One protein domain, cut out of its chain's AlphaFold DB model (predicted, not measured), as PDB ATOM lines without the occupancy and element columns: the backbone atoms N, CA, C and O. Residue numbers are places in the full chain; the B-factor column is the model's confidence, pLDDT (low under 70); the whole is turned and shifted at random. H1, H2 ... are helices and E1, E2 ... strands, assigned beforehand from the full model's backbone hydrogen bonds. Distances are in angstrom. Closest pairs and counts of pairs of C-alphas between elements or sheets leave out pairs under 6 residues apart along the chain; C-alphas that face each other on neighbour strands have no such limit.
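This is residues 247 to 381 of the 383 residues of an uncharacterized protein of Luteibacter sp. UNCMF331Sha3.1 (UniProt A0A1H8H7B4). A strongly twisted sheet of four strands, with the long hairpin E1 and E2 on one side, has helices H1 and H2 packed on one face; a smaller three-strand sheet, E4 E5 E6, lies away from the helices. The 135 printed residues hold E1 to E7, then H1 and H2, mixed in class; the sheets run E1 E2 E3 E7 and E4 E5 E6, both antiparallel. The whole is compact, radius of gyration of the C-alphas 15.0 A, spanning 45 by 36 by 27 A.

E1, residues 259 to 270, starts at C-alpha 259 (12.518, -31.325, -28.996) and is 29.4 A long. E2 is residues 273 to 284, 34.0 A, E3 291 to 300, 27.2 A, and E7 349 to 353. E4 is 316 to 318, E5 323 to 328, E6 331 to 336. H1, 354 to 366, is 18.2 A; H2, 372 to 379, ends at C-alpha 379 (2.375, -49.146, -46.363).

E1 E2 E3 and E4 E5 E6 are meanders, each strand the antiparallel neighbour of the one before. N 266 and O 278 of E1 and E2 are 2.8 A apart, N 281 and O 295 of E2 and E3 2.8 A, N 296 and O 352 of E3 and E7 2.9 A. H1 and H2 are on one face of the sheet E1 E2 E3 E7, two layers, one of helices and one of strands; the closest C-alphas of E3 and H1, Lys 295 and Glu 354, are 4.8 A apart. H1 and H2 touch at Ala 360 and Val 376, C-alphas 5.4 A apart, a steep tilt of 61 degrees, opposite ways. Every O i to N i+4 pair in H1 and H2 is within hydrogen-bond range. N 317 and O 325 of E4 and E5 are 2.8 A apart, N 333 and O 326 of E6 and E5 2.8 A. H1 is apart from E4, E5 and E6.

The farthest C-alphas, Arg 320 and Gln 368, are 46.0 A apart. The printed part has no cut; the links E3 to E4 and E6 to E7 are long. Confidence is under 70 at residues 263, 287 to 289, 303 and 305 to 307.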
ATOM      1  N   PHE A 247       9.389 -20.825 -27.708       88.25
ATOM      2  CA  PHE A 247       8.923 -20.700 -29.083       88.25
ATOM      3  C   PHE A 247       9.970 -21.215 -30.072       88.25
ATOM      4  O   PHE A 247      11.164 -20.939 -29.939       88.25
ATOM      5  N   LYS A 248       9.497 -21.937 -31.088       87.62
ATOM      6  CA  LYS A 248      10.261 -22.335 -32.268       87.62
ATOM      7  C   LYS A 248       9.803 -21.483 -33.441       87.62
ATOM      8  O   LYS A 248       8.637 -21.532 -33.828       87.62
ATOM      9  N   ASP A 249      10.745 -20.738 -34.003       81.44
ATOM     10  CA  ASP A 249      10.511 -19.797 -35.095       81.44
ATOM     11  C   ASP A 249      10.299 -20.487 -36.461       81.44
ATOM     12  O   ASP A 249      10.630 -21.669 -36.605       81.44
ATOM     13  N   PRO A 250       9.723 -19.790 -37.466       76.50
ATOM     14  CA  PRO A 250       9.264 -20.416 -38.708       76.50
ATOM     15  C   PRO A 250      10.386 -20.982 -39.580       76.50
ATOM     16  O   PRO A 250      10.118 -21.720 -40.533       76.50
ATOM     17  N   ARG A 251      11.653 -20.661 -39.288       77.00
ATOM     18  CA  ARG A 251      12.783 -21.136 -40.087       77.00
ATOM     19  C   ARG A 251      12.917 -22.664 -39.980       77.00
ATOM     20  O   ARG A 251      12.592 -23.258 -38.948       77.00
ATOM     21  N   PRO A 252      13.397 -23.337 -41.039       74.25
ATOM     22  CA  PRO A 252      13.678 -24.767 -40.982       74.25
ATOM     23  C   PRO A 252      14.726 -25.103 -39.915       74.25
ATOM     24  O   PRO A 252      15.702 -24.370 -39.753       74.25
ATOM     25  N   GLY A 253      14.562 -26.245 -39.247       78.50
ATOM     26  CA  GLY A 253      15.437 -26.636 -38.143       78.50
ATOM     27  C   GLY A 253      15.027 -26.001 -36.809       78.50
ATOM     28  O   GLY A 253      13.949 -25.419 -36.674       78.50
ATOM     29  N   GLY A 254      15.933 -26.066 -35.835       84.25
ATOM     30  CA  GLY A 254      15.754 -25.462 -34.516       84.25
ATOM     31  C   GLY A 254      15.130 -26.426 -33.516       84.25
ATOM     32  O   GLY A 254      15.009 -27.615 -33.772       84.25
ATOM     33  N   GLY A 255      14.748 -25.922 -32.350       88.12
ATOM     34  CA  GLY A 255      14.170 -26.769 -31.318       88.12
ATOM     35  C   GLY A 255      13.254 -26.012 -30.379       88.12
ATOM     36  O   GLY A 255      13.272 -24.783 -30.321       88.12
ATOM     37  N   LEU A 256      12.458 -26.779 -29.647       89.25
ATOM     38  CA  LEU A 256      11.568 -26.323 -28.595       89.25
ATOM     39  C   LEU A 256      11.888 -27.125 -27.328       89.25
ATOM     40  O   LEU A 256      11.436 -28.261 -27.164       89.25
ATOM     41  N   GLY A 257      12.711 -26.551 -26.450       86.81
ATOM     42  CA  GLY A 257      13.243 -27.263 -25.288       86.81
ATOM     43  C   GLY A 257      14.060 -28.492 -25.703       86.81
ATOM     44  O   GLY A 257      15.043 -28.376 -26.428       86.81
ATOM     45  N   GLU A 258      13.636 -29.672 -25.251       88.88
ATOM     46  CA  GLU A 258      14.254 -30.973 -25.561       88.88
ATOM     47  C   GLU A 258      13.877 -31.543 -26.945       88.88
ATOM     48  O   GLU A 258      14.312 -32.644 -27.295       88.88
ATOM     49  N   ILE A 259      13.020 -30.852 -27.703       91.19
ATOM     50  CA  ILE A 259      12.518 -31.325 -28.996       91.19
ATOM     51  C   ILE A 259      13.280 -30.634 -30.122       91.19
ATOM     52  O   ILE A 259      13.215 -29.415 -30.255       91.19
ATOM     53  N   ASP A 260      13.947 -31.414 -30.963       90.38
ATOM     54  CA  ASP A 260      14.539 -30.974 -32.223       90.38
ATOM     55  C   ASP A 260      13.481 -31.023 -33.333       90.38
ATOM     56  O   ASP A 260      12.812 -32.042 -33.559       90.38
ATOM     57  N   PHE A 261      13.307 -29.888 -34.003       87.75
ATOM     58  CA  PHE A 261      12.410 -29.725 -35.129       87.75
ATOM     59  C   PHE A 261      13.216 -29.831 -36.418       87.75
ATOM     60  O   PHE A 261      13.869 -28.878 -36.832       87.75
ATOM     61  N   ALA A 262      13.041 -30.947 -37.127       72.31
ATOM     62  CA  ALA A 262      13.417 -31.105 -38.530       72.31
ATOM     63  C   ALA A 262      14.918 -31.304 -38.845       72.31
ATOM     64  O   ALA A 262      15.387 -30.818 -39.883       72.31
ATOM     65  N   ALA A 263      15.623 -32.122 -38.051       68.00
ATOM     66  CA  ALA A 263      16.870 -32.796 -38.441       68.00
ATOM     67  C   ALA A 263      17.082 -34.119 -37.653       68.00
ATOM     68  O   ALA A 263      17.074 -34.089 -36.425       68.00
ATOM     69  N   PRO A 264      17.326 -35.283 -38.300       76.25
ATOM     70  CA  PRO A 264      17.521 -35.506 -39.736       76.25
ATOM     71  C   PRO A 264      16.212 -35.509 -40.551       76.25
ATOM     72  O   PRO A 264      15.116 -35.298 -40.038       76.25
ATOM     73  N   TYR A 265      16.325 -35.717 -41.858       86.25
ATOM     74  CA  TYR A 265      15.196 -35.958 -42.756       86.25
ATOM     75  C   TYR A 265      15.382 -37.308 -43.451       86.25
ATOM     76  O   TYR A 265      16.512 -37.769 -43.633       86.25
ATOM     77  N   LEU A 266      14.275 -37.947 -43.822       90.12
ATOM     78  CA  LEU A 266      14.277 -39.166 -44.621       90.12
ATOM     79  C   LEU A 266      14.092 -38.792 -46.089       90.12
ATOM     80  O   LEU A 266      13.054 -38.250 -46.463       90.12
ATOM     81  N   GLU A 267      15.089 -39.102 -46.917       89.38
ATOM     82  CA  GLU A 267      15.009 -38.850 -48.354       89.38
ATOM     83  C   GLU A 267      14.259 -39.981 -49.091       89.38
ATOM     84  O   GLU A 267      14.628 -41.163 -49.063       89.38
ATOM     85  N   ILE A 268      13.185 -39.538 -49.739       89.19
ATOM     86  CA  ILE A 268      12.165 -40.113 -50.626       89.19
ATOM     87  C   ILE A 268      12.428 -40.231 -52.132       89.19
ATOM     88  O   ILE A 268      11.910 -39.356 -52.826       89.19
ATOM     89  N   PRO A 269      13.105 -41.238 -52.724       84.44
ATOM     90  CA  PRO A 269      13.255 -41.271 -54.182       84.44
ATOM     91  C   PRO A 269      11.907 -41.398 -54.912       84.44
ATOM     92  O   PRO A 269      11.064 -42.216 -54.541       84.44
ATOM     93  N   ARG A 270      11.713 -40.639 -55.997       85.56
ATOM     94  CA  ARG A 270      10.470 -40.637 -56.800       85.56
ATOM     95  C   ARG A 270      10.720 -40.876 -58.288       85.56
ATOM     96  O   ARG A 270      10.200 -40.162 -59.149       85.56
ATOM     97  N   GLY A 271      11.536 -41.878 -58.600       80.31
ATOM     98  CA  GLY A 271      11.890 -42.215 -59.977       80.31
ATOM     99  C   GLY A 271      12.538 -41.026 -60.685       80.31
ATOM    100  O   GLY A 271      13.597 -40.564 -60.277       80.31
ATOM    101  N   ASN A 272      11.882 -40.511 -61.730       82.12
ATOM    102  CA  ASN A 272      12.361 -39.361 -62.510       82.12
ATOM    103  C   ASN A 272      11.997 -37.985 -61.913       82.12
ATOM    104  O   ASN A 272      12.288 -36.962 -62.535       82.12
ATOM    105  N   ARG A 273      11.313 -37.936 -60.763       81.62
ATOM    106  CA  ARG A 273      10.986 -36.693 -60.045       81.62
ATOM    107  C   ARG A 273      12.007 -36.420 -58.942       81.62
ATOM    108  O   ARG A 273      12.717 -37.326 -58.512       81.62
ATOM    109  N   SER A 274      12.046 -35.176 -58.474       81.75
ATOM    110  CA  SER A 274      12.777 -34.781 -57.268       81.75
ATOM    111  C   SER A 274      12.379 -35.657 -56.079       81.75
ATOM    112  O   SER A 274      11.201 -35.999 -55.914       81.75
ATOM    113  N   SER A 275      13.372 -36.018 -55.261       85.62
ATOM    114  CA  SER A 275      13.130 -36.688 -53.987       85.62
ATOM    115  C   SER A 275      12.231 -35.831 -53.091       85.62
ATOM    116  O   SER A 275      12.249 -34.604 -53.179       85.62
ATOM    117  N   ILE A 276      11.449 -36.480 -52.230       86.88
ATOM    118  CA  ILE A 276      10.731 -35.811 -51.137       86.88
ATOM    119  C   ILE A 276      11.526 -35.980 -49.847       86.88
ATOM    120  O   ILE A 276      11.923 -37.094 -49.517       86.88
ATOM    121  N   ASP A 277      11.690 -34.903 -49.090       87.88
ATOM    122  CA  ASP A 277      12.298 -34.952 -47.766       87.88
ATOM    123  C   ASP A 277      11.209 -35.012 -46.694       87.88
ATOM    124  O   ASP A 277      10.477 -34.045 -46.481       87.88
ATOM    125  N   LEU A 278      11.109 -36.136 -45.983       90.19
ATOM    126  CA  LEU A 278      10.245 -36.224 -44.805       90.19
ATOM    127  C   LEU A 278      11.015 -35.756 -43.576       90.19
ATOM    128  O   LEU A 278      11.999 -36.382 -43.172       90.19
ATOM    129  N   ARG A 279      10.576 -34.657 -42.959       91.06
ATOM    130  CA  ARG A 279      11.199 -34.162 -41.727       91.06
ATOM    131  C   ARG A 279      10.908 -35.105 -40.566       91.06
ATOM    132  O   ARG A 279       9.776 -35.555 -40.384       91.06
ATOM    133  N   THR A 280      11.939 -35.359 -39.764       92.25
ATOM    134  CA  THR A 280      11.792 -36.048 -38.484       92.25
ATOM    135  C   THR A 280      11.764 -35.037 -37.342       92.25
ATOM    136  O   THR A 280      12.401 -33.982 -37.396       92.25
ATOM    137  N   TYR A 281      10.996 -35.365 -36.316       93.62
ATOM    138  CA  TYR A 281      10.906 -34.637 -35.061       93.62
ATOM    139  C   TYR A 281      11.385 -35.571 -33.974       93.62
ATOM    140  O   TYR A 281      10.972 -36.734 -33.927       93.62
ATOM    141  N   ARG A 282      12.243 -35.077 -33.094       93.25
ATOM    142  CA  ARG A 282      12.928 -35.925 -32.128       93.25
ATOM    143  C   ARG A 282      12.951 -35.258 -30.777       93.25
ATOM    144  O   ARG A 282      13.252 -34.078 -30.682       93.25
ATOM    145  N   ARG A 283      12.723 -36.036 -29.725       92.75
ATOM    146  CA  ARG A 283      13.014 -35.602 -28.360       92.75
ATOM    147  C   ARG A 283      14.223 -36.327 -27.812       92.75
ATOM    148  O   ARG A 283      14.316 -37.557 -27.894       92.75
ATOM    149  N   GLU A 284      15.111 -35.566 -27.199       89.12
ATOM    150  CA  GLU A 284      16.296 -36.072 -26.518       89.12
ATOM    151  C   GLU A 284      16.174 -35.912 -25.011       89.12
ATOM    152  O   GLU A 284      15.576 -34.964 -24.520       89.12
ATOM    153  N   ALA A 285      16.767 -36.834 -24.259       83.81
ATOM    154  CA  ALA A 285      16.955 -36.622 -22.833       83.81
ATOM    155  C   ALA A 285      18.043 -35.562 -22.597       83.81
ATOM    156  O   ALA A 285      19.137 -35.682 -23.157       83.81
ATOM    157  N   GLU A 286      17.784 -34.613 -21.689       73.75
ATOM    158  CA  GLU A 286      18.748 -33.603 -21.207       73.75
ATOM    159  C   GLU A 286      20.147 -34.170 -20.897       73.75
ATOM    160  O   GLU A 286      21.168 -33.517 -21.119       73.75
ATOM    161  N   VAL A 287      20.219 -35.404 -20.386       62.50
ATOM    162  CA  VAL A 287      21.473 -36.048 -19.982       62.50
ATOM    163  C   VAL A 287      21.822 -37.193 -20.934       62.50
ATOM    164  O   VAL A 287      21.212 -38.261 -20.905       62.50
ATOM    165  N   GLY A 288      22.871 -36.990 -21.735       57.88
ATOM    166  CA  GLY A 288      23.493 -38.043 -22.544       57.88
ATOM    167  C   GLY A 288      22.948 -38.213 -23.967       57.88
ATOM    168  O   GLY A 288      23.232 -39.248 -24.566       57.88
ATOM    169  N   ALA A 289      22.196 -37.235 -24.497       68.56
ATOM    170  CA  ALA A 289      21.722 -37.179 -25.894       68.56
ATOM    171  C   ALA A 289      20.995 -38.456 -26.367       68.56
ATOM    172  O   ALA A 289      21.049 -38.850 -27.535       68.56
ATOM    173  N   LYS A 290      20.337 -39.159 -25.438       86.12
ATOM    174  CA  LYS A 290      19.564 -40.355 -25.766       86.12
ATOM    175  C   LYS A 290      18.244 -39.929 -26.397       86.12
ATOM    176  O   LYS A 290      17.465 -39.223 -25.763       86.12
ATOM    177  N   VAL A 291      17.967 -40.442 -27.591       90.50
ATOM    178  CA  VAL A 291      16.664 -40.302 -28.250       90.50
ATOM    179  C   VAL A 291      15.585 -40.995 -27.419       90.50
ATOM    180  O   VAL A 291      15.679 -42.197 -27.158       90.50
ATOM    181  N   ILE A 292      14.580 -40.231 -26.992       93.00
ATOM    182  CA  ILE A 292      13.388 -40.736 -26.299       93.00
ATOM    183  C   ILE A 292      12.385 -41.231 -27.339       93.00
ATOM    184  O   ILE A 292      11.930 -42.371 -27.268       93.00
ATOM    185  N   TRP A 293      12.089 -40.388 -28.325       95.12
ATOM    186  CA  TRP A 293      11.274 -40.721 -29.485       95.12
ATOM    187  C   TRP A 293      11.782 -39.979 -30.717       95.12
ATOM    188  O   TRP A 293      12.389 -38.912 -30.605       95.12
ATOM    189  N   SER A 294      11.510 -40.562 -31.883       95.50
ATOM    190  CA  SER A 294      11.710 -39.932 -33.183       95.50
ATOM    191  C   SER A 294      10.532 -40.261 -34.091       95.50
ATOM    192  O   SER A 294      10.153 -41.429 -34.230       95.50
ATOM    193  N   LYS A 295       9.911 -39.226 -34.647       96.12
ATOM    194  CA  LYS A 295       8.614 -39.301 -35.313       96.12
ATOM    195  C   LYS A 295       8.641 -38.579 -36.649       96.12
ATOM    196  O   LYS A 295       9.307 -37.561 -36.807       96.12
ATOM    197  N   VAL A 296       7.846 -39.075 -37.584       95.44
ATOM    198  CA  VAL A 296       7.511 -38.390 -38.833       95.44
ATOM    199  C   VAL A 296       6.038 -38.026 -38.757       95.44
ATOM    200  O   VAL A 296       5.179 -38.901 -38.646       95.44
ATOM    201  N   ALA A 297       5.747 -36.731 -38.779       94.62
ATOM    202  CA  ALA A 297       4.386 -36.227 -38.839       94.62
ATOM    203  C   ALA A 297       4.061 -35.832 -40.274       94.62
ATOM    204  O   ALA A 297       4.824 -35.095 -40.884       94.62
ATOM    205  N   MET A 298       2.938 -36.321 -40.793       93.69
ATOM    206  CA  MET A 298       2.444 -36.029 -42.134       93.69
ATOM    207  C   MET A 298       1.024 -35.484 -42.048       93.69
ATOM    208  O   MET A 298       0.179 -36.054 -41.354       93.69
ATOM    209  N   TYR A 299       0.738 -34.407 -42.769       92.12
ATOM    210  CA  TYR A 299      -0.600 -33.834 -42.853       92.12
ATOM    211  C   TYR A 299      -1.017 -33.557 -44.291       92.12
ATOM    212  O   TYR A 299      -0.180 -33.368 -45.173       92.12
ATOM    213  N   ARG A 300      -2.332 -33.546 -44.537       86.88
ATOM    214  CA  ARG A 300      -2.863 -33.313 -45.885       86.88
ATOM    215  C   ARG A 300      -2.668 -31.868 -46.319       86.88
ATOM    216  O   ARG A 300      -3.166 -30.959 -45.664       86.88
ATOM    217  N   CYS A 301      -2.028 -31.658 -47.454       82.69
ATOM    218  CA  CYS A 301      -1.734 -30.348 -48.012       82.69
ATOM    219  C   CYS A 301      -2.440 -30.188 -49.362       82.69
ATOM    220  O   CYS A 301      -2.264 -31.007 -50.258       82.69
ATOM    221  N   VAL A 302      -3.265 -29.145 -49.496       71.50
ATOM    222  CA  VAL A 302      -4.074 -28.913 -50.709       71.50
ATOM    223  C   VAL A 302      -3.222 -28.357 -51.855       71.50
ATOM    224  O   VAL A 302      -3.478 -28.675 -53.012       71.50
ATOM    225  N   GLU A 303      -2.192 -27.572 -51.537       69.62
ATOM    226  CA  GLU A 303      -1.364 -26.868 -52.526       69.62
ATOM    227  C   GLU A 303       0.085 -27.352 -52.575       69.62
ATOM    228  O   GLU A 303       0.980 -26.644 -53.036       69.62
ATOM    229  N   CYS A 304       0.343 -28.573 -52.115       71.38
ATOM    230  CA  CYS A 304       1.687 -29.113 -52.171       71.38
ATOM    231  C   CYS A 304       1.992 -29.582 -53.606       71.38
ATOM    232  O   CYS A 304       1.288 -30.441 -54.141       71.38
ATOM    233  N   PRO A 305       3.033 -29.026 -54.260       61.41
ATOM    234  CA  PRO A 305       3.275 -29.214 -55.694       61.41
ATOM    235  C   PRO A 305       3.571 -30.669 -56.073       61.41
ATOM    236  O   PRO A 305       3.415 -31.061 -57.229       61.41
ATOM    237  N   ASP A 306       3.990 -31.467 -55.094       64.56
ATOM    238  CA  ASP A 306       4.545 -32.793 -55.304       64.56
ATOM    239  C   ASP A 306       3.712 -33.934 -54.718       64.56
ATOM    240  O   ASP A 306       3.861 -35.072 -55.180       64.56
ATOM    241  N   SER A 307       2.830 -33.671 -53.750       69.25
ATOM    242  CA  SER A 307       1.941 -34.682 -53.172       69.25
ATOM    243  C   SER A 307       0.788 -34.063 -52.381       69.25
ATOM    244  O   SER A 307       0.863 -32.905 -51.997       69.25
ATOM    245  N   GLU A 308      -0.250 -34.847 -52.075       83.31
ATOM    246  CA  GLU A 308      -1.332 -34.430 -51.163       83.31
ATOM    247  C   GLU A 308      -0.889 -34.363 -49.688       83.31
ATOM    248  O   GLU A 308      -1.707 -34.103 -48.807       83.31
ATOM    249  N   TRP A 309       0.391 -34.615 -49.401       88.06
ATOM    250  CA  TRP A 309       0.956 -34.728 -48.064       88.06
ATOM    251  C   TRP A 309       2.154 -33.789 -47.873       88.06
ATOM    252  O   TRP A 309       2.967 -33.589 -48.773       88.06
ATOM    253  N   GLU A 310       2.281 -33.248 -46.669       88.06
ATOM    254  CA  GLU A 310       3.425 -32.456 -46.215       88.06
ATOM    255  C   GLU A 310       3.884 -32.980 -44.854       88.06
ATOM    256  O   GLU A 310       3.076 -33.509 -44.089       88.06
ATOM    257  N   ALA A 311       5.176 -32.858 -44.556       88.38
ATOM    258  CA  ALA A 311       5.778 -33.319 -43.309       88.38
ATOM    259  C   ALA A 311       6.496 -32.210 -42.524       88.38
ATOM    260  O   ALA A 311       7.234 -32.488 -41.577       88.38
ATOM    261  N   PHE A 312       6.299 -30.949 -42.906       88.69
ATOM    262  CA  PHE A 312       6.986 -29.801 -42.326       88.69
ATOM    263  C   PHE A 312       6.093 -28.962 -41.399       88.69
ATOM    264  O   PHE A 312       5.061 -28.444 -41.810       88.69
ATOM    265  N   PHE A 313       6.539 -28.760 -40.157       90.69
ATOM    266  CA  PHE A 313       5.960 -27.792 -39.231       90.69
ATOM    267  C   PHE A 313       6.804 -26.517 -39.175       90.69
ATOM    268  O   PHE A 313       8.008 -26.562 -38.888       90.69
ATOM    269  N   SER A 314       6.158 -25.378 -39.434       83.75
ATOM    270  CA  SER A 314       6.811 -24.072 -39.501       83.75
ATOM    271  C   SER A 314       7.100 -23.538 -38.106       83.75
ATOM    272  O   SER A 314       8.268 -23.352 -37.792       83.75
ATOM    273  N   THR A 315       6.113 -23.353 -37.234       90.25
ATOM    274  CA  THR A 315       6.342 -22.856 -35.865       90.25
ATOM    275  C   THR A 315       5.843 -23.802 -34.797       90.25
ATOM    276  O   THR A 315       5.029 -24.692 -35.049       90.25
ATOM    277  N   ALA A 316       6.371 -23.622 -33.585       94.25
ATOM    278  CA  ALA A 316       5.873 -24.310 -32.409       94.25
ATOM    279  C   ALA A 316       5.887 -23.417 -31.169       94.25
ATOM    280  O   ALA A 316       6.739 -22.546 -31.022       94.25
ATOM    281  N   LEU A 317       4.950 -23.668 -30.262       94.38
ATOM    282  CA  LEU A 317       4.760 -22.924 -29.024       94.38
ATOM    283  C   LEU A 317       4.520 -23.909 -27.881       94.38
ATOM    284  O   LEU A 317       3.537 -24.651 -27.896       94.38
ATOM    285  N   ASN A 318       5.406 -23.913 -26.886       94.25
ATOM    286  CA  ASN A 318       5.250 -24.731 -25.683       94.25
ATOM    287  C   ASN A 318       4.108 -24.160 -24.840       94.25
ATOM    288  O   ASN A 318       4.202 -23.027 -24.392       94.25
ATOM    289  N   LEU A 319       3.051 -24.932 -24.582       93.69
ATOM    290  CA  LEU A 319       1.919 -24.474 -23.772       93.69
ATOM    291  C   LEU A 319       2.164 -24.629 -22.266       93.69
ATOM    292  O   LEU A 319       1.340 -24.189 -21.471       93.69
ATOM    293  N   ARG A 320       3.292 -25.209 -21.843       91.88
ATOM    294  CA  ARG A 320       3.686 -25.359 -20.428       91.88
ATOM    295  C   ARG A 320       2.778 -26.271 -19.600       91.88
ATOM    296  O   ARG A 320       2.878 -26.301 -18.380       91.88
ATOM    297  N   ASP A 321       1.963 -27.076 -20.263       91.88
ATOM    298  CA  ASP A 321       1.068 -28.070 -19.666       91.88
ATOM    299  C   ASP A 321       1.406 -29.507 -20.116       91.88
ATOM    300  O   ASP A 321       0.585 -30.417 -20.016       91.88
ATOM    301  N   GLY A 322       2.620 -29.710 -20.647       93.00
ATOM    302  CA  GLY A 322       3.053 -30.963 -21.279       93.00
ATOM    303  C   GLY A 322       2.656 -31.086 -22.755       93.00
ATOM    304  O   GLY A 322       2.933 -32.111 -23.384       93.00
ATOM    305  N   THR A 323       2.028 -30.054 -23.321       96.00
ATOM    306  CA  THR A 323       1.637 -29.989 -24.730       96.00
ATOM    307  C   THR A 323       2.257 -28.782 -25.429       96.00
ATOM    308  O   THR A 323       2.773 -27.856 -24.801       96.00
ATOM    309  N   MET A 324       2.215 -28.793 -26.755       96.44
ATOM    310  CA  MET A 324       2.641 -27.680 -27.595       96.44
ATOM    311  C   MET A 324       1.677 -27.490 -28.757       96.44
ATOM    312  O   MET A 324       1.041 -28.448 -29.206       96.44
ATOM    313  N   LEU A 325       1.596 -26.262 -29.258       96.88
ATOM    314  CA  LEU A 325       1.013 -25.988 -30.565       96.88
ATOM    315  C   LEU A 325       2.099 -26.077 -31.627       96.88
ATOM    316  O   LEU A 325       3.209 -25.608 -31.399       96.88
ATOM    317  N   VAL A 326       1.769 -26.649 -32.778       95.62
ATOM    318  CA  VAL A 326       2.600 -26.625 -33.986       95.62
ATOM    319  C   VAL A 326       1.754 -26.171 -35.166       95.62
ATOM    320  O   VAL A 326       0.582 -26.544 -35.256       95.62
ATOM    321  N   SER A 327       2.317 -25.379 -36.072       93.50
ATOM    322  CA  SER A 327       1.649 -24.986 -37.316       93.50
ATOM    323  C   SER A 327       2.223 -25.739 -38.514       93.50
ATOM    324  O   SER A 327       3.424 -25.990 -38.605       93.50
ATOM    325  N   GLY A 328       1.346 -26.122 -39.443       89.69
ATOM    326  CA  GLY A 328       1.702 -26.798 -40.689       89.69
ATOM    327  C   GLY A 328       0.677 -26.488 -41.774       89.69
ATOM    328  O   GLY A 328      -0.490 -26.878 -41.665       89.69
ATOM    329  N   GLY A 329       1.099 -25.760 -42.813       88.12
ATOM    330  CA  GLY A 329       0.199 -25.225 -43.836       88.12
ATOM    331  C   GLY A 329      -0.925 -24.398 -43.202       88.12
ATOM    332  O   GLY A 329      -0.668 -23.440 -42.477       88.12
ATOM    333  N   LYS A 330      -2.174 -24.815 -43.428       91.12
ATOM    334  CA  LYS A 330      -3.385 -24.193 -42.863       91.12
ATOM    335  C   LYS A 330      -3.822 -24.725 -41.497       91.12
ATOM    336  O   LYS A 330      -4.856 -24.303 -40.976       91.12
ATOM    337  N   TYR A 331      -3.096 -25.683 -40.929       94.38
ATOM    338  CA  TYR A 331      -3.469 -26.306 -39.662       94.38
ATOM    339  C   TYR A 331      -2.631 -25.801 -38.493       94.38
ATOM    340  O   TYR A 331      -1.437 -25.536 -38.624       94.38
ATOM    341  N   VAL A 332      -3.266 -25.767 -37.324       96.19
ATOM    342  CA  VAL A 332      -2.593 -25.763 -36.022       96.19
ATOM    343  C   VAL A 332      -2.930 -27.073 -35.334       96.19
ATOM    344  O   VAL A 332      -4.110 -27.417 -35.211       96.19
ATOM    345  N   PHE A 333      -1.922 -27.784 -34.845       97.31
ATOM    346  CA  PHE A 333      -2.101 -29.007 -34.075       97.31
ATOM    347  C   PHE A 333      -1.642 -28.814 -32.637       97.31
ATOM    348  O   PHE A 333      -0.637 -28.155 -32.397       97.31
ATOM    349  N   ARG A 334      -2.350 -29.428 -31.684       97.62
ATOM    350  CA  ARG A 334      -1.892 -29.544 -30.294       97.62
ATOM    351  C   ARG A 334      -1.392 -30.955 -30.041       97.62
ATOM    352  O   ARG A 334      -2.172 -31.914 -30.071       97.62
ATOM    353  N   LEU A 335      -0.094 -31.062 -29.795       97.56
ATOM    354  CA  LEU A 335       0.620 -32.322 -29.630       97.56
ATOM    355  C   LEU A 335       1.142 -32.450 -28.207       97.56
ATOM    356  O   LEU A 335       1.509 -31.455 -27.579       97.56
ATOM    357  N   ARG A 336       1.198 -33.678 -27.696       96.81
ATOM    358  CA  ARG A 336       1.904 -33.967 -26.451       96.81
ATOM    359  C   ARG A 336       3.408 -33.930 -26.700       96.81
ATOM    360  O   ARG A 336       3.891 -34.435 -27.710       96.81
ATOM    361  N   MET A 337       4.159 -33.349 -25.775       95.25
ATOM    362  CA  MET A 337       5.620 -33.275 -25.886       95.25
ATOM    363  C   MET A 337       6.309 -34.606 -25.538       95.25
ATOM    364  O   MET A 337       7.469 -34.825 -25.884       95.25
ATOM    365  N   ASP A 338       5.622 -35.509 -24.837       95.31
ATOM    366  CA  ASP A 338       6.182 -36.775 -24.368       95.31
ATOM    367  C   ASP A 338       6.248 -37.865 -25.439       95.31
ATOM    368  O   ASP A 338       7.167 -38.680 -25.368       95.31
ATOM    369  N   ASP A 339       5.351 -37.851 -26.429       95.81
ATOM    370  CA  ASP A 339       5.297 -38.845 -27.510       95.81
ATOM    371  C   ASP A 339       4.948 -38.286 -28.906       95.81
ATOM    372  O   ASP A 339       4.872 -39.054 -29.869       95.81
ATOM    373  N   PHE A 340       4.757 -36.965 -29.026       96.06
ATOM    374  CA  PHE A 340       4.356 -36.253 -30.250       96.06
ATOM    375  C   PHE A 340       2.966 -36.635 -30.792       96.06
ATOM    376  O   PHE A 340       2.615 -36.297 -31.923       96.06
ATOM    377  N   SER A 341       2.144 -37.333 -30.002       97.12
ATOM    378  CA  SER A 341       0.775 -37.684 -30.376       97.12
ATOM    379  C   SER A 341      -0.174 -36.486 -30.235       97.12
ATOM    380  O   SER A 341       0.011 -35.634 -29.359       97.12
ATOM    381  N   PRO A 342      -1.240 -36.400 -31.050       97.38
ATOM    382  CA  PRO A 342      -2.271 -35.392 -30.848       97.38
ATOM    383  C   PRO A 342      -3.001 -35.612 -29.516       97.38
ATOM    384  O   PRO A 342      -3.319 -36.740 -29.125       97.38
ATOM    385  N   VAL A 343      -3.333 -34.523 -28.818       96.12
ATOM    386  CA  VAL A 343      -4.034 -34.591 -27.514       96.12
ATOM    387  C   VAL A 343      -5.465 -35.148 -27.610       96.12
ATOM    388  O   VAL A 343      -6.062 -35.515 -26.601       96.12
ATOM    389  N   GLY A 344      -5.992 -35.261 -28.826       94.75
ATOM    390  CA  GLY A 344      -7.340 -35.696 -29.168       94.75
ATOM    391  C   GLY A 344      -7.454 -35.976 -30.669       94.75
ATOM    392  O   GLY A 344      -6.487 -36.381 -31.311       94.75
ATOM    393  N   ARG A 345      -8.638 -35.780 -31.258       94.50
ATOM    394  CA  ARG A 345      -8.869 -36.115 -32.672       94.50
ATOM    395  C   ARG A 345      -8.252 -35.059 -33.603       94.50
ATOM    396  O   ARG A 345      -8.727 -33.928 -33.631       94.50
ATOM    397  N   ALA A 346      -7.269 -35.461 -34.408       95.75
ATOM    398  CA  ALA A 346      -6.650 -34.647 -35.460       95.75
ATOM    399  C   ALA A 346      -6.693 -35.402 -36.806       95.75
ATOM    400  O   ALA A 346      -5.727 -36.061 -37.171       95.75
ATOM    401  N   PRO A 347      -7.830 -35.399 -37.528       93.31
ATOM    402  CA  PRO A 347      -8.013 -36.241 -38.714       93.31
ATOM    403  C   PRO A 347      -7.135 -35.851 -39.908       93.31
ATOM    404  O   PRO A 347      -7.028 -36.641 -40.839       93.31
ATOM    405  N   ALA A 348      -6.560 -34.646 -39.919       93.50
ATOM    406  CA  ALA A 348      -5.645 -34.229 -40.976       93.50
ATOM    407  C   ALA A 348      -4.193 -34.637 -40.703       93.50
ATOM    408  O   ALA A 348      -3.384 -34.513 -41.614       93.50
ATOM    409  N   LEU A 349      -3.869 -35.089 -39.485       95.81
ATOM    410  CA  LEU A 349      -2.511 -35.374 -39.040       95.81
ATOM    411  C   LEU A 349      -2.316 -36.862 -38.766       95.81
ATOM    412  O   LEU A 349      -3.066 -37.482 -38.012       95.81
ATOM    413  N   HIS A 350      -1.232 -37.398 -39.307       96.31
ATOM    414  CA  HIS A 350      -0.766 -38.748 -39.059       96.31
ATOM    415  C   HIS A 350       0.656 -38.685 -38.511       96.31
ATOM    416  O   HIS A 350       1.514 -38.017 -39.080       96.31
ATOM    417  N   VAL A 351       0.904 -39.364 -37.394       96.62
ATOM    418  CA  VAL A 351       2.216 -39.390 -36.739       96.62
ATOM    419  C   VAL A 351       2.703 -40.827 -36.702       96.62
ATOM    420  O   VAL A 351       2.027 -41.702 -36.160       96.62
ATOM    421  N   PHE A 352       3.878 -41.057 -37.271       96.88
ATOM    422  CA  PHE A 352       4.501 -42.369 -37.387       96.88
ATOM    423  C   PHE A 352       5.825 -42.394 -36.638       96.88
ATOM    424  O   PHE A 352       6.506 -41.374 -36.530       96.88
ATOM    425  N   ASP A 353       6.218 -43.565 -36.151       96.69
ATOM    426  CA  ASP A 353       7.597 -43.793 -35.732       96.69
ATOM    427  C   ASP A 353       8.538 -43.714 -36.938       96.69
ATOM    428  O   ASP A 353       8.279 -44.333 -37.974       96.69
ATOM    429  N   GLU A 354       9.654 -42.989 -36.801       95.38
ATOM    430  CA  GLU A 354      10.662 -42.853 -37.868       95.38
ATOM    431  C   GLU A 354      11.105 -44.228 -38.391       95.38
ATOM    432  O   GLU A 354      11.211 -44.442 -39.595       95.38
ATOM    433  N   ALA A 355      11.291 -45.193 -37.484       95.25
ATOM    434  CA  ALA A 355      11.721 -46.544 -37.825       95.25
ATOM    435  C   ALA A 355      10.713 -47.308 -38.703       95.25
ATOM    436  O   ALA A 355      11.123 -48.145 -39.510       95.25
ATOM    437  N   ASP A 356       9.412 -47.049 -38.562       96.44
ATOM    438  CA  ASP A 356       8.392 -47.695 -39.389       96.44
ATOM    439  C   ASP A 356       8.333 -47.066 -40.785       96.44
ATOM    440  O   ASP A 356       8.232 -47.790 -41.777       96.44
ATOM    441  N   VAL A 357       8.506 -45.743 -40.880       95.94
ATOM    442  CA  VAL A 357       8.649 -45.049 -42.170       95.94
ATOM    443  C   VAL A 357       9.913 -45.515 -42.893       95.94
ATOM    444  O   VAL A 357       9.852 -45.871 -44.070       95.94
ATOM    445  N   GLN A 358      11.044 -45.606 -42.189       95.69
ATOM    446  CA  GLN A 358      12.297 -46.114 -42.749       95.69
ATOM    447  C   GLN A 358      12.152 -47.554 -43.253       95.69
ATOM    448  O   GLN A 358      12.587 -47.861 -44.361       95.69
ATOM    449  N   ARG A 359      11.477 -48.428 -42.493       96.12
ATOM    450  CA  ARG A 359      11.196 -49.803 -42.934       96.12
ATOM    451  C   ARG A 359      10.367 -49.825 -44.218       96.12
ATOM    452  O   ARG A 359      10.700 -50.571 -45.132       96.12
ATOM    453  N   ALA A 360       9.330 -48.991 -44.314       95.88
ATOM    454  CA  ALA A 360       8.514 -48.891 -45.523       95.88
ATOM    455  C   ALA A 360       9.336 -48.428 -46.741       95.88
ATOM    456  O   ALA A 360       9.182 -48.980 -47.833       95.88
ATOM    457  N   ILE A 361      10.241 -47.462 -46.546       94.56
ATOM    458  CA  ILE A 361      11.175 -46.995 -47.580       94.56
ATOM    459  C   ILE A 361      12.095 -48.136 -48.030       94.56
ATOM    460  O   ILE A 361      12.252 -48.364 -49.231       94.56
ATOM    461  N   ASP A 362      12.701 -48.852 -47.085       95.00
ATOM    462  CA  ASP A 362      13.643 -49.936 -47.371       95.00
ATOM    463  C   ASP A 362      12.960 -51.099 -48.100       95.00
ATOM    464  O   ASP A 362      13.487 -51.599 -49.098       95.00
ATOM    465  N   ASP A 363      11.754 -51.475 -47.675       95.31
ATOM    466  CA  ASP A 363      10.949 -52.516 -48.319       95.31
ATOM    467  C   ASP A 363      10.563 -52.131 -49.754       95.31
ATOM    468  O   ASP A 363      10.629 -52.960 -50.668       95.31
ATOM    469  N   ALA A 364      10.181 -50.873 -49.984       93.75
ATOM    470  CA  ALA A 364       9.880 -50.360 -51.316       93.75
ATOM    471  C   ALA A 364      11.134 -50.352 -52.214       93.75
ATOM    472  O   ALA A 364      11.097 -50.863 -53.340       93.75
ATOM    473  N   LYS A 365      12.281 -49.883 -51.703       91.12
ATOM    474  CA  LYS A 365      13.572 -49.935 -52.417       91.12
ATOM    475  C   LYS A 365      13.981 -51.373 -52.756       91.12
ATOM    476  O   LYS A 365      14.422 -51.629 -53.875       91.12
ATOM    477  N   ALA A 366      13.790 -52.322 -51.839       93.62
ATOM    478  CA  ALA A 366      14.094 -53.737 -52.061       93.62
ATOM    479  C   ALA A 366      13.224 -54.366 -53.163       93.62
ATOM    480  O   ALA A 366      13.701 -55.218 -53.915       93.62
ATOM    481  N   ARG A 367      11.970 -53.914 -53.306       93.88
ATOM    482  CA  ARG A 367      11.078 -54.288 -54.419       93.88
ATOM    483  C   ARG A 367      11.416 -53.597 -55.743       93.88
ATOM    484  O   ARG A 367      10.808 -53.939 -56.753       93.88
ATOM    485  N   GLN A 368      12.375 -52.668 -55.750       89.38
ATOM    486  CA  GLN A 368      12.784 -51.887 -56.923       89.38
ATOM    487  C   GLN A 368      11.612 -51.132 -57.572       89.38
ATOM    488  O   GLN A 368      11.527 -51.039 -58.797       89.38
ATOM    489  N   VAL A 369      10.686 -50.608 -56.759       89.06
ATOM    490  CA  VAL A 369       9.588 -49.787 -57.286       89.06
ATOM    491  C   VAL A 369      10.122 -48.458 -57.814       89.06
ATOM    492  O   VAL A 369      11.040 -47.871 -57.243       89.06
ATOM    493  N   GLU A 370       9.544 -47.976 -58.913       85.00
ATOM    494  CA  GLU A 370       9.954 -46.712 -59.534       85.00
ATOM    495  C   GLU A 370       9.590 -45.507 -58.653       85.00
ATOM    496  O   GLU A 370      10.400 -44.597 -58.485       85.00
ATOM    497  N   ASN A 371       8.396 -45.516 -58.051       86.50
ATOM    498  CA  ASN A 371       7.942 -44.475 -57.132       86.50
ATOM    499  C   ASN A 371       7.867 -45.023 -55.701       86.50
ATOM    500  O   ASN A 371       6.850 -45.575 -55.289       86.50
ATOM    501  N   VAL A 372       8.958 -44.865 -54.948       91.50
ATOM    502  CA  VAL A 372       9.062 -45.334 -53.555       91.50
ATOM    503  C   VAL A 372       8.034 -44.634 -52.665       91.50
ATOM    504  O   VAL A 372       7.483 -45.260 -51.767       91.50
ATOM    505  N   PHE A 373       7.736 -43.360 -52.930       90.06
ATOM    506  CA  PHE A 373       6.829 -42.576 -52.096       90.06
ATOM    507  C   PHE A 373       5.390 -43.117 -52.101       90.06
ATOM    508  O   PHE A 373       4.809 -43.286 -51.033       90.06
ATOM    509  N   ASP A 374       4.838 -43.473 -53.264       88.88
ATOM    510  CA  ASP A 374       3.478 -44.037 -53.344       88.88
ATOM    511  C   ASP A 374       3.374 -45.383 -52.603       88.88
ATOM    512  O   ASP A 374       2.360 -45.685 -51.973       88.88
ATOM    513  N   ASP A 375       4.426 -46.204 -52.667       91.62
ATOM    514  CA  ASP A 375       4.512 -47.462 -51.922       91.62
ATOM    515  C   ASP A 375       4.593 -47.226 -50.407       91.62
ATOM    516  O   ASP A 375       3.970 -47.965 -49.639       91.62
ATOM    517  N   VAL A 376       5.320 -46.192 -49.974       93.00
ATOM    518  CA  VAL A 376       5.390 -45.781 -48.565       93.00
ATOM    519  C   VAL A 376       4.019 -45.319 -48.073       93.00
ATOM    520  O   VAL A 376       3.575 -45.794 -47.031       93.00
ATOM    521  N   LEU A 377       3.300 -44.480 -48.826       91.81
ATOM    522  CA  LEU A 377       1.950 -44.039 -48.446       91.81
ATOM    523  C   LEU A 377       0.993 -45.224 -48.250       91.81
ATOM    524  O   LEU A 377       0.297 -45.287 -47.239       91.81
ATOM    525  N   LYS A 378       1.015 -46.210 -49.154       92.25
ATOM    526  CA  LYS A 378       0.209 -47.438 -49.020       92.25
ATOM    527  C   LYS A 378       0.587 -48.256 -47.789       92.25
ATOM    528  O   LYS A 378      -0.290 -48.743 -47.078       92.25
ATOM    529  N   ALA A 379       1.885 -48.417 -47.531       94.19
ATOM    530  CA  ALA A 379       2.375 -49.146 -46.363       94.19
ATOM    531  C   ALA A 379       1.967 -48.472 -45.042       94.19
ATOM    532  O   ALA A 379       1.748 -49.159 -44.047       94.19
ATOM    533  N   LEU A 380       1.833 -47.144 -45.051       94.00
ATOM    534  CA  LEU A 380       1.394 -46.332 -43.917       94.00
ATOM    535  C   LEU A 380      -0.130 -46.112 -43.865       94.00
ATOM    536  O   LEU A 380      -0.607 -45.422 -42.965       94.00
ATOM    537  N   HIS A 381      -0.893 -46.712 -44.786       93.44
ATOM    538  CA  HIS A 381      -2.353 -46.582 -44.895       93.44
ATOM    539  C   HIS A 381      -2.835 -45.135 -45.109       93.44
ATOM    540  O   HIS A 381      -3.780 -44.677 -44.461       93.44
TER     541      HIS A 381